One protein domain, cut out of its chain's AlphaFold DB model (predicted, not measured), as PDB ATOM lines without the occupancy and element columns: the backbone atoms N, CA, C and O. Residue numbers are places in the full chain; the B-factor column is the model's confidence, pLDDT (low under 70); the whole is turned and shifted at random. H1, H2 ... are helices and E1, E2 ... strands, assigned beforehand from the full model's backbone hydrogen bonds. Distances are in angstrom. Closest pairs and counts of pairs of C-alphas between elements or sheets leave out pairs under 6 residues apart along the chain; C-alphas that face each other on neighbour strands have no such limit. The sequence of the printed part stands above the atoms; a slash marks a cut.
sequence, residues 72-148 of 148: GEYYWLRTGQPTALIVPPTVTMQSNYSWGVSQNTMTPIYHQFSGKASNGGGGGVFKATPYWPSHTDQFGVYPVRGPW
ATOM      1  N   GLY A  72     186.829 148.946 144.403       87.25
ATOM      2  CA  GLY A  72     187.347 149.994 143.530       87.25
ATOM      3  C   GLY A  72     186.878 151.395 143.935       87.25
ATOM      4  O   GLY A  72     186.404 151.633 145.049       87.25
ATOM      5  N   GLU A  73     187.014 152.335 143.002       89.38
ATOM      6  CA  GLU A  73     186.694 153.753 143.206       89.38
ATOM      7  C   GLU A  73     185.197 154.077 143.106       89.38
ATOM      8  O   GLU A  73     184.792 155.177 143.479       89.38
ATOM      9  N   TYR A  74     184.372 153.166 142.583       91.56
ATOM     10  CA  TYR A  74     182.963 153.437 142.303       91.56
ATOM     11  C   TYR A  74     182.052 152.993 143.445       91.56
ATOM     12  O   TYR A  74     182.280 151.962 144.082       91.56
ATOM     13  N   TYR A  75     180.987 153.757 143.683       90.62
ATOM     14  CA  TYR A  75     179.943 153.398 144.641       90.62
ATOM     15  C   TYR A  75     178.671 152.918 143.949       90.62
ATOM     16  O   TYR A  75     178.355 153.321 142.830       90.62
ATOM     17  N   TRP A  76     177.896 152.099 144.659       88.81
ATOM     18  CA  TRP A  76     176.588 151.665 144.193       88.81
ATOM     19  C   TRP A  76     175.534 152.747 144.446       88.81
ATOM     20  O   TRP A  76     175.330 153.182 145.583       88.81
ATOM     21  N   LEU A  77     174.825 153.162 143.393       86.69
ATOM     22  CA  LEU A  77     173.877 154.290 143.411       86.69
ATOM     23  C   LEU A  77     172.814 154.212 144.519       86.69
ATOM     24  O   LEU A  77     172.391 155.240 145.036       86.69
ATOM     25  N   ARG A  78     172.379 153.004 144.902       84.31
ATOM     26  CA  ARG A  78     171.337 152.826 145.929       84.31
ATOM     27  C   ARG A  78     171.834 153.117 147.344       84.31
ATOM     28  O   ARG A  78     171.047 153.544 148.179       84.31
ATOM     29  N   THR A  79     173.093 152.812 147.631       84.19
ATOM     30  CA  THR A  79     173.660 152.870 148.988       84.19
ATOM     31  C   THR A  79     174.627 154.035 149.162       84.19
ATOM     32  O   THR A  79     174.952 154.376 150.294       84.19
ATOM     33  N   GLY A  80     175.092 154.652 148.069       86.56
ATOM     34  CA  GLY A  80     176.104 155.711 148.114       86.56
ATOM     35  C   GLY A  80     177.482 155.204 148.549       86.56
ATOM     36  O   GLY A  80     178.368 155.998 148.852       86.56
ATOM     37  N   GLN A  81     177.665 153.882 148.615       88.19
ATOM     38  CA  GLN A  81     178.884 153.232 149.080       88.19
ATOM     39  C   GLN A  81     179.225 152.029 148.192       88.19
ATOM     40  O   GLN A  81     178.322 151.421 147.601       88.19
ATOM     41  N   PRO A  82     180.509 151.642 148.098       88.69
ATOM     42  CA  PRO A  82     180.885 150.373 147.498       88.69
ATOM     43  C   PRO A  82     180.178 149.224 148.215       88.69
ATOM     44  O   PRO A  82     180.153 149.168 149.449       88.69
ATOM     45  N   THR A  83     179.588 148.323 147.435       87.50
ATOM     46  CA  THR A  83     178.788 147.207 147.945       87.50
ATOM     47  C   THR A  83     179.491 145.889 147.650       87.50
ATOM     48  O   THR A  83     179.885 145.622 146.515       87.50
ATOM     49  N   ALA A  84     179.651 145.054 148.675       88.38
ATOM     50  CA  ALA A  84     180.243 143.734 148.520       88.38
ATOM     51  C   ALA A  84     179.196 142.720 148.028       88.38
ATOM     52  O   ALA A  84     178.158 142.532 148.667       88.38
ATOM     53  N   LEU A  85     179.491 142.033 146.923       88.12
ATOM     54  CA  LEU A  85     178.741 140.867 146.461       88.12
ATOM     55  C   LEU A  85     179.398 139.603 147.009       88.12
ATOM     56  O   LEU A  85     180.509 139.251 146.630       88.12
ATOM     57  N   ILE A  86     178.717 138.904 147.907       88.25
ATOM     58  CA  ILE A  86     179.276 137.690 148.502       88.25
ATOM     59  C   ILE A  86     179.184 136.555 147.483       88.25
ATOM     60  O   ILE A  86     178.092 136.201 147.037       88.25
ATOM     61  N   VAL A  87     180.335 135.989 147.129       88.12
ATOM     62  CA  VAL A  87     180.451 134.821 146.248       88.12
ATOM     63  C   VAL A  87     180.903 133.592 147.041       88.12
ATOM     64  O   VAL A  87     181.498 133.744 148.114       88.12
ATOM     65  N   PRO A  88     180.649 132.365 146.544       87.38
ATOM     66  CA  PRO A  88     181.148 131.153 147.185       87.38
ATOM     67  C   PRO A  88     182.674 131.191 147.390       87.38
ATOM     68  O   PRO A  88     183.385 131.754 146.552       87.38
ATOM     69  N   PRO A  89     183.205 130.564 148.457       82.19
ATOM     70  CA  PRO A  89     184.636 130.607 148.780       82.19
ATOM     71  C   PRO A  89     185.529 129.953 147.711       82.19
ATOM     72  O   PRO A  89     186.725 130.228 147.648       82.19
ATOM     73  N   THR A  90     184.951 129.120 146.842       84.06
ATOM     74  CA  THR A  90     185.644 128.440 145.740       84.06
ATOM     75  C   THR A  90     185.942 129.341 144.539       84.06
ATOM     76  O   THR A  90     186.749 128.967 143.690       84.06
ATOM     77  N   VAL A  91     185.310 130.515 144.435       86.56
ATOM     78  CA  VAL A  91     185.493 131.428 143.298       86.56
ATOM     79  C   VAL A  91     186.763 132.250 143.490       86.56
ATOM     80  O   VAL A  91     186.859 133.025 144.434       86.56
ATOM     81  N   THR A  92     187.725 132.130 142.576       85.25
ATOM     82  CA  THR A  92     189.014 132.847 142.651       85.25
ATOM     83  C   THR A  92     189.136 134.009 141.668       85.25
ATOM     84  O   THR A  92     190.008 134.858 141.845       85.25
ATOM     85  N   MET A  93     188.277 134.071 140.648       89.38
ATOM     86  CA  MET A  93     188.313 135.092 139.599       89.38
ATOM     87  C   MET A  93     186.925 135.672 139.326       89.38
ATOM     88  O   MET A  93     185.914 134.984 139.447       89.38
ATOM     89  N   GLN A  94     186.903 136.934 138.918       90.56
ATOM     90  CA  GLN A  94     185.749 137.661 138.414       90.56
ATOM     91  C   GLN A  94     185.958 137.962 136.930       90.56
ATOM     92  O   GLN A  94     187.059 138.309 136.507       90.56
ATOM     93  N   SER A  95     184.887 137.872 136.145       92.38
ATOM     94  CA  SER A  95     184.856 138.381 134.776       92.38
ATOM     95  C   SER A  95     184.246 139.782 134.748       92.38
ATOM     96  O   SER A  95     183.109 139.977 135.176       92.38
ATOM     97  N   ASN A  96     184.997 140.741 134.214       91.31
ATOM     98  CA  ASN A  96     184.565 142.115 134.002       91.31
ATOM     99  C   ASN A  96     184.257 142.289 132.518       91.31
ATOM    100  O   ASN A  96     185.139 142.156 131.667       91.31
ATOM    101  N   TYR A  97     182.996 142.578 132.220       92.06
ATOM    102  CA  TYR A  97     182.527 142.821 130.861       92.06
ATOM    103  C   TYR A  97     182.613 144.301 130.505       92.06
ATOM    104  O   TYR A  97     182.295 145.158 131.342       92.06
ATOM    105  N   SER A  98     183.001 144.568 129.257       91.50
ATOM    106  CA  SER A  98     183.010 145.896 128.648       91.50
ATOM    107  C   SER A  98     181.879 146.038 127.632       91.50
ATOM    108  O   SER A  98     181.556 145.090 126.918       91.50
ATOM    109  N   TRP A  99     181.308 147.238 127.533       89.38
ATOM    110  CA  TRP A  99     180.301 147.572 126.517       89.38
ATOM    111  C   TRP A  99     180.907 147.925 125.148       89.38
ATOM    112  O   TRP A  99     180.180 148.069 124.168       89.38
ATOM    113  N   GLY A 100     182.232 148.081 125.078       82.19
ATOM    114  CA  GLY A 100     182.970 148.350 123.846       82.19
ATOM    115  C   GLY A 100     183.575 147.095 123.214       82.19
ATOM    116  O   GLY A 100     183.317 145.960 123.613       82.19
ATOM    117  N   VAL A 101     184.429 147.294 122.213       78.31
ATOM    118  CA  VAL A 101     185.078 146.182 121.506       78.31
ATOM    119  C   VAL A 101     186.205 145.583 122.356       78.31
ATOM    120  O   VAL A 101     187.207 146.238 122.626       78.31
ATOM    121  N   SER A 102     186.049 144.303 122.709       72.62
ATOM    122  CA  SER A 102     187.111 143.377 123.142       72.62
ATOM    123  C   SER A 102     187.941 143.771 124.379       72.62
ATOM    124  O   SER A 102     189.139 143.497 124.426       72.62
ATOM    125  N   GLN A 103     187.326 144.352 125.412       85.44
ATOM    126  CA  GLN A 103     188.017 144.686 126.676       85.44
ATOM    127  C   GLN A 103     187.541 143.860 127.881       85.44
ATOM    128  O   GLN A 103     187.664 144.293 129.028       85.44
ATOM    129  N   ASN A 104     186.996 142.665 127.647       91.19
ATOM    130  CA  ASN A 104     186.617 141.782 128.747       91.19
ATOM    131  C   ASN A 104     187.874 141.321 129.488       91.19
ATOM    132  O   ASN A 104     188.790 140.764 128.882       91.19
ATOM    133  N   THR A 105     187.907 141.548 130.796       90.62
ATOM    134  CA  THR A 105     189.067 141.246 131.642       90.62
ATOM    135  C   THR A 105     188.674 140.228 132.702       90.62
ATOM    136  O   THR A 105     187.542 140.235 133.179       90.62
ATOM    137  N   MET A 106     189.602 139.353 133.090       91.50
ATOM    138  CA  MET A 106     189.447 138.536 134.291       91.50
ATOM    139  C   MET A 106     190.387 139.023 135.380       91.50
ATOM    140  O   MET A 106     191.601 139.067 135.185       91.50
ATOM    141  N   THR A 107     189.818 139.375 136.527       89.00
ATOM    142  CA  THR A 107     190.562 139.841 137.694       89.00
ATOM    143  C   THR A 107     190.418 138.838 138.838       89.00
ATOM    144  O   THR A 107     189.346 138.268 139.045       89.00
ATOM    145  N   PRO A 108     191.491 138.550 139.581       88.50
ATOM    146  CA  PRO A 108     191.411 137.698 140.764       88.50
ATOM    147  C   PRO A 108     190.669 138.392 141.918       88.50
ATOM    148  O   PRO A 108     190.795 139.600 142.127       88.50
ATOM    149  N   ILE A 109     189.932 137.604 142.704       88.56
ATOM    150  CA  ILE A 109     189.215 138.063 143.900       88.56
ATOM    151  C   ILE A 109     190.075 137.757 145.126       88.56
ATOM    152  O   ILE A 109     190.094 136.634 145.628       88.56
ATOM    153  N   TYR A 110     190.799 138.755 145.626       87.12
ATOM    154  CA  TYR A 110     191.729 138.544 146.740       87.12
ATOM    155  C   TYR A 110     191.043 138.452 148.097       87.12
ATOM    156  O   TYR A 110     191.426 137.639 148.935       87.12
ATOM    157  N   HIS A 111     190.018 139.266 148.313       86.69
ATOM    158  CA  HIS A 111     189.423 139.446 149.628       86.69
ATOM    159  C   HIS A 111     188.538 138.264 150.013       86.69
ATOM    160  O   HIS A 111     187.798 137.727 149.184       86.69
ATOM    161  N   GLN A 112     188.625 137.866 151.280       83.00
ATOM    162  CA  GLN A 112     187.784 136.841 151.880       83.00
ATOM    163  C   GLN A 112     187.329 137.310 153.261       83.00
ATOM    164  O   GLN A 112     188.155 137.689 154.092       83.00
ATOM    165  N   PHE A 113     186.022 137.280 153.510       77.81
ATOM    166  CA  PHE A 113     185.447 137.673 154.795       77.81
ATOM    167  C   PHE A 113     184.903 136.453 155.538       77.81
ATOM    168  O   PHE A 113     184.229 135.613 154.953       77.81
ATOM    169  N   SER A 114     185.142 136.379 156.849       65.69
ATOM    170  CA  SER A 114     184.637 135.310 157.725       65.69
ATOM    171  C   SER A 114     183.178 135.515 158.183       65.69
ATOM    172  O   SER A 114     182.708 134.818 159.078       65.69
ATOM    173  N   GLY A 115     182.444 136.466 157.596       65.69
ATOM    174  CA  GLY A 115     181.102 136.850 158.037       65.69
ATOM    175  C   GLY A 115     180.432 137.862 157.108       65.69
ATOM    176  O   GLY A 115     180.710 137.885 155.908       65.69
ATOM    177  N   LYS A 116     179.542 138.711 157.648       62.25
ATOM    178  CA  LYS A 116     178.871 139.766 156.870       62.25
ATOM    179  C   LYS A 116     179.927 140.655 156.208       62.25
ATOM    180  O   LYS A 116     180.637 141.382 156.900       62.25
ATOM    181  N   ALA A 117     180.001 140.607 154.880       61.31
ATOM    182  CA  ALA A 117     180.889 141.471 154.120       61.31
ATOM    183  C   ALA A 117     180.596 142.947 154.438       61.31
ATOM    184  O   ALA A 117     179.437 143.331 154.668       61.31
ATOM    185  N   SER A 118     181.651 143.765 154.492       61.94
ATOM    186  CA  SER A 118     181.502 145.195 154.765       61.94
ATOM    187  C   SER A 118     180.599 145.810 153.701       61.94
ATOM    188  O   SER A 118     180.872 145.712 152.508       61.94
ATOM    189  N   ASN A 119     179.499 146.422 154.136       59.81
ATOM    190  CA  ASN A 119     178.675 147.251 153.270       59.81
ATOM    191  C   ASN A 119     179.115 148.681 153.562       59.81
ATOM    192  O   ASN A 119     178.723 149.232 154.589       59.81
ATOM    193  N   GLY A 120     180.056 149.181 152.767       59.72
ATOM    194  CA  GLY A 120     180.837 150.363 153.109       59.72
ATOM    195  C   GLY A 120     182.320 150.116 152.887       59.72
ATOM    196  O   GLY A 120     182.988 149.462 153.694       59.72
ATOM    197  N   GLY A 121     182.825 150.627 151.767       62.12
ATOM    198  CA  GLY A 121     184.252 150.859 151.592       62.12
ATOM    199  C   GLY A 121     184.702 151.942 152.564       62.12
ATOM    200  O   GLY A 121     184.020 152.958 152.699       62.12
ATOM    201  N   GLY A 122     185.791 151.699 153.293       60.59
ATOM    202  CA  GLY A 122     186.331 152.655 154.262       60.59
ATOM    203  C   GLY A 122     186.520 154.035 153.627       60.59
ATOM    204  O   GLY A 122     186.863 154.130 152.452       60.59
ATOM    205  N   GLY A 123     186.230 155.082 154.407       59.59
ATOM    206  CA  GLY A 123     186.012 156.456 153.951       59.59
ATOM    207  C   GLY A 123     186.947 156.941 152.839       59.59
ATOM    208  O   GLY A 123     188.166 156.950 152.987       59.59
ATOM    209  N   GLY A 124     186.334 157.395 151.748       68.31
ATOM    210  CA  GLY A 124     186.974 157.983 150.579       68.31
ATOM    211  C   GLY A 124     185.924 158.645 149.683       68.31
ATOM    212  O   GLY A 124     184.727 158.378 149.814       68.31
ATOM    213  N   VAL A 125     186.354 159.539 148.788       77.31
ATOM    214  CA  VAL A 125     185.462 160.132 147.782       77.31
ATOM    215  C   VAL A 125     185.272 159.109 146.666       77.31
ATOM    216  O   VAL A 125     186.150 158.930 145.824       77.31
ATOM    217  N   PHE A 126     184.141 158.411 146.682       87.56
ATOM    218  CA  PHE A 126     183.788 157.450 145.642       87.56
ATOM    219  C   PHE A 126     183.157 158.145 144.433       87.56
ATOM    220  O   PHE A 126     182.432 159.135 144.563       87.56
ATOM    221  N   LYS A 127     183.397 157.596 143.244       89.81
ATOM    222  CA  LYS A 127     182.814 158.069 141.989       89.81
ATOM    223  C   LYS A 127     181.450 157.428 141.763       89.81
ATOM    224  O   LYS A 127     181.258 156.237 142.000       89.81
ATOM    225  N   ALA A 128     180.508 158.229 141.279       88.38
ATOM    226  CA  ALA A 128     179.241 157.706 140.789       88.38
ATOM    227  C   ALA A 128     179.489 156.889 139.521       88.38
ATOM    228  O   ALA A 128     180.418 157.188 138.764       88.38
ATOM    229  N   THR A 129     178.635 155.904 139.255       89.19
ATOM    230  CA  THR A 129     178.602 155.266 137.938       89.19
ATOM    231  C   THR A 129     178.378 156.346 136.872       89.19
ATOM    232  O   THR A 129     177.428 157.129 136.995       89.19
ATOM    233  N   PRO A 130     179.247 156.448 135.853       87.88
ATOM    234  CA  PRO A 130     179.087 157.432 134.792       87.88
ATOM    235  C   PRO A 130     177.801 157.164 134.005       87.88
ATOM    236  O   PRO A 130     177.331 156.031 133.928       87.88
ATOM    237  N   TYR A 131     177.248 158.212 133.386       87.81
ATOM    238  CA  TYR A 131     176.002 158.115 132.615       87.81
ATOM    239  C   TYR A 131     176.092 157.081 131.479       87.81
ATOM    240  O   TYR A 131     175.144 156.340 131.232       87.81
ATOM    241  N   TRP A 132     177.263 156.984 130.846       89.19
ATOM    242  CA  TRP A 132     177.595 155.939 129.885       89.19
ATOM    243  C   TRP A 132     178.714 155.064 130.453       89.19
ATOM    244  O   TRP A 132     179.887 155.427 130.317       89.19
ATOM    245  N   PRO A 133     178.383 153.946 131.125       87.12
ATOM    246  CA  PRO A 133     179.402 153.047 131.630       87.12
ATOM    247  C   PRO A 133     180.140 152.373 130.475       87.12
ATOM    248  O   PRO A 133     179.545 152.045 129.450       87.12
ATOM    249  N   SER A 134     181.439 152.147 130.645       89.81
ATOM    250  CA  SER A 134     182.274 151.383 129.711       89.81
ATOM    251  C   SER A 134     182.563 149.968 130.205       89.81
ATOM    252  O   SER A 134     182.846 149.087 129.391       89.81
ATOM    253  N   HIS A 135     182.452 149.740 131.517       91.12
ATOM    254  CA  HIS A 135     182.756 148.474 132.179       91.12
ATOM    255  C   HIS A 135     181.793 148.187 133.333       91.12
ATOM    256  O   HIS A 135     181.198 149.087 133.925       91.12
ATOM    257  N   THR A 136     181.653 146.904 133.661       90.75
ATOM    258  CA  THR A 136     180.796 146.409 134.758       90.75
ATOM    259  C   THR A 136     181.338 146.695 136.165       90.75
ATOM    260  O   THR A 136     180.587 146.647 137.135       90.75
ATOM    261  N   ASP A 137     182.610 147.054 136.305       89.00
ATOM    262  CA  ASP A 137     183.219 147.456 137.581       89.00
ATOM    263  C   ASP A 137     182.842 148.884 138.025       89.00
ATOM    264  O   ASP A 137     183.007 149.242 139.195       89.00
ATOM    265  N   GLN A 138     182.276 149.684 137.116       91.62
ATOM    266  CA  GLN A 138     181.839 151.059 137.370       91.62
ATOM    267  C   GLN A 138     180.516 151.149 138.136       91.62
ATOM    268  O   GLN A 138     180.117 152.230 138.571       91.62
ATOM    269  N   PHE A 139     179.824 150.024 138.325       90.56
ATOM    270  CA  PHE A 139     178.598 149.988 139.116       90.56
ATOM    271  C   PHE A 139     178.867 150.066 140.624       90.56
ATOM    272  O   PHE A 139     177.953 150.365 141.381       90.56
ATOM    273  N   GLY A 140     180.100 149.830 141.085       89.62
ATOM    274  CA  GLY A 140     180.430 149.882 142.513       89.62
ATOM    275  C   GLY A 140     179.980 148.653 143.311       89.62
ATOM    276  O   GLY A 140     179.839 148.727 144.536       89.62
ATOM    277  N   VAL A 141     179.751 147.527 142.625       89.69
ATOM    278  CA  VAL A 141     179.593 146.200 143.242       89.69
ATOM    279  C   VAL A 141     180.851 145.395 143.000       89.69
ATOM    280  O   VAL A 141     181.235 145.178 141.853       89.69
ATOM    281  N   TYR A 142     181.458 144.921 144.081       90.44
ATOM    282  CA  TYR A 142     182.702 144.165 144.026       90.44
ATOM    283  C   TYR A 142     182.501 142.804 144.688       90.44
ATOM    284  O   TYR A 142     182.001 142.752 145.816       90.44
ATOM    285  N   PRO A 143     182.830 141.691 144.015       89.88
ATOM    286  CA  PRO A 143     182.678 140.378 144.596       89.88
ATOM    287  C   PRO A 143     183.733 140.141 145.667       89.88
ATOM    288  O   PRO A 143     184.901 140.496 145.513       89.88
ATOM    289  N   VAL A 144     183.311 139.507 146.753       88.62
ATOM    290  CA  VAL A 144     184.187 139.104 147.843       88.62
ATOM    291  C   VAL A 144     183.857 137.681 148.257       88.62
ATOM    292  O   VAL A 144     182.688 137.297 148.319       88.62
ATOM    293  N   ARG A 145     184.891 136.884 148.525       86.44
ATOM    294  CA  ARG A 145     184.720 135.485 148.914       86.44
ATOM    295  C   ARG A 145     184.081 135.393 150.298       86.44
ATOM    296  O   ARG A 145     184.498 136.083 151.233       86.44
ATOM    297  N   GLY A 146     183.065 134.543 150.404       78.62
ATOM    298  CA  GLY A 146     182.380 134.252 151.656       78.62
ATOM    299  C   GLY A 146     183.222 133.432 152.648       78.62
ATOM    300  O   GLY A 146     184.323 132.971 152.312       78.62
ATOM    301  N   PRO A 147     182.697 133.249 153.872       72.25
ATOM    302  CA  PRO A 147     183.303 132.388 154.880       72.25
ATOM    303  C   PRO A 147     183.364 130.932 154.408       72.25
ATOM    304  O   PRO A 147     182.537 130.501 153.600       72.25
ATOM    305  N   TRP A 148     184.357 130.204 154.917       61.16
ATOM    306  CA  TRP A 148     184.453 128.749 154.796       61.16
ATOM    307  C   TRP A 148     183.423 128.051 155.680       61.16
ATOM    308  O   TRP A 148     183.211 128.536 156.817       61.16
TER     309      TRP A 148
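Overview. This is residues 72 to 148 of the 148 residues of an uncharacterized protein of Pirellula sp. SH-Sr6A (UniProt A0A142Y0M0). With little regular structure, this is mostly loops around two small two-stranded sheets, the parallel pair E1 and E4 and the hairpin E2 and E3, while residues 109 to 135 make a long outlying loop. The 77 printed residues run E1, E2, E3, H1, E4, mostly strand, with 22 in named elements. The whole is compact, radius of gyration of the C-alphas 12.9 A, spanning 37 by 28 by 17 A.

Along the chain. Find C-alpha 83 at (178.788, 147.207, 147.945), where E1, residues 83 to 87, begins its 12.6 A. Next come E2, residues 93 to 96, E3, residues 105 to 108, and H1, residues 136 to 139. E4, residues 141 to 145, runs 13.2 A to C-alpha 145 at (184.720, 135.485, 148.914).

Arrangement. Look between parallel E1 and E4 for N 85 and O 142, 2.8 A apart, within hydrogen-bond range. In the antiparallel hairpin E2 and E3, N 94 and O 107 are within range at 2.8 A. H1 is too short for an O i to N i+4 pair; its one O i to N i+3 pair is not within range. The closest C-alphas of E2 and H1, Asn 96 and Thr 136, are 5.8 A apart.

Size, cuts and confidence. The printed part has no cut. The link E3 to H1 is long. Residues 114 to 124 and 148 have pLDDT under 70.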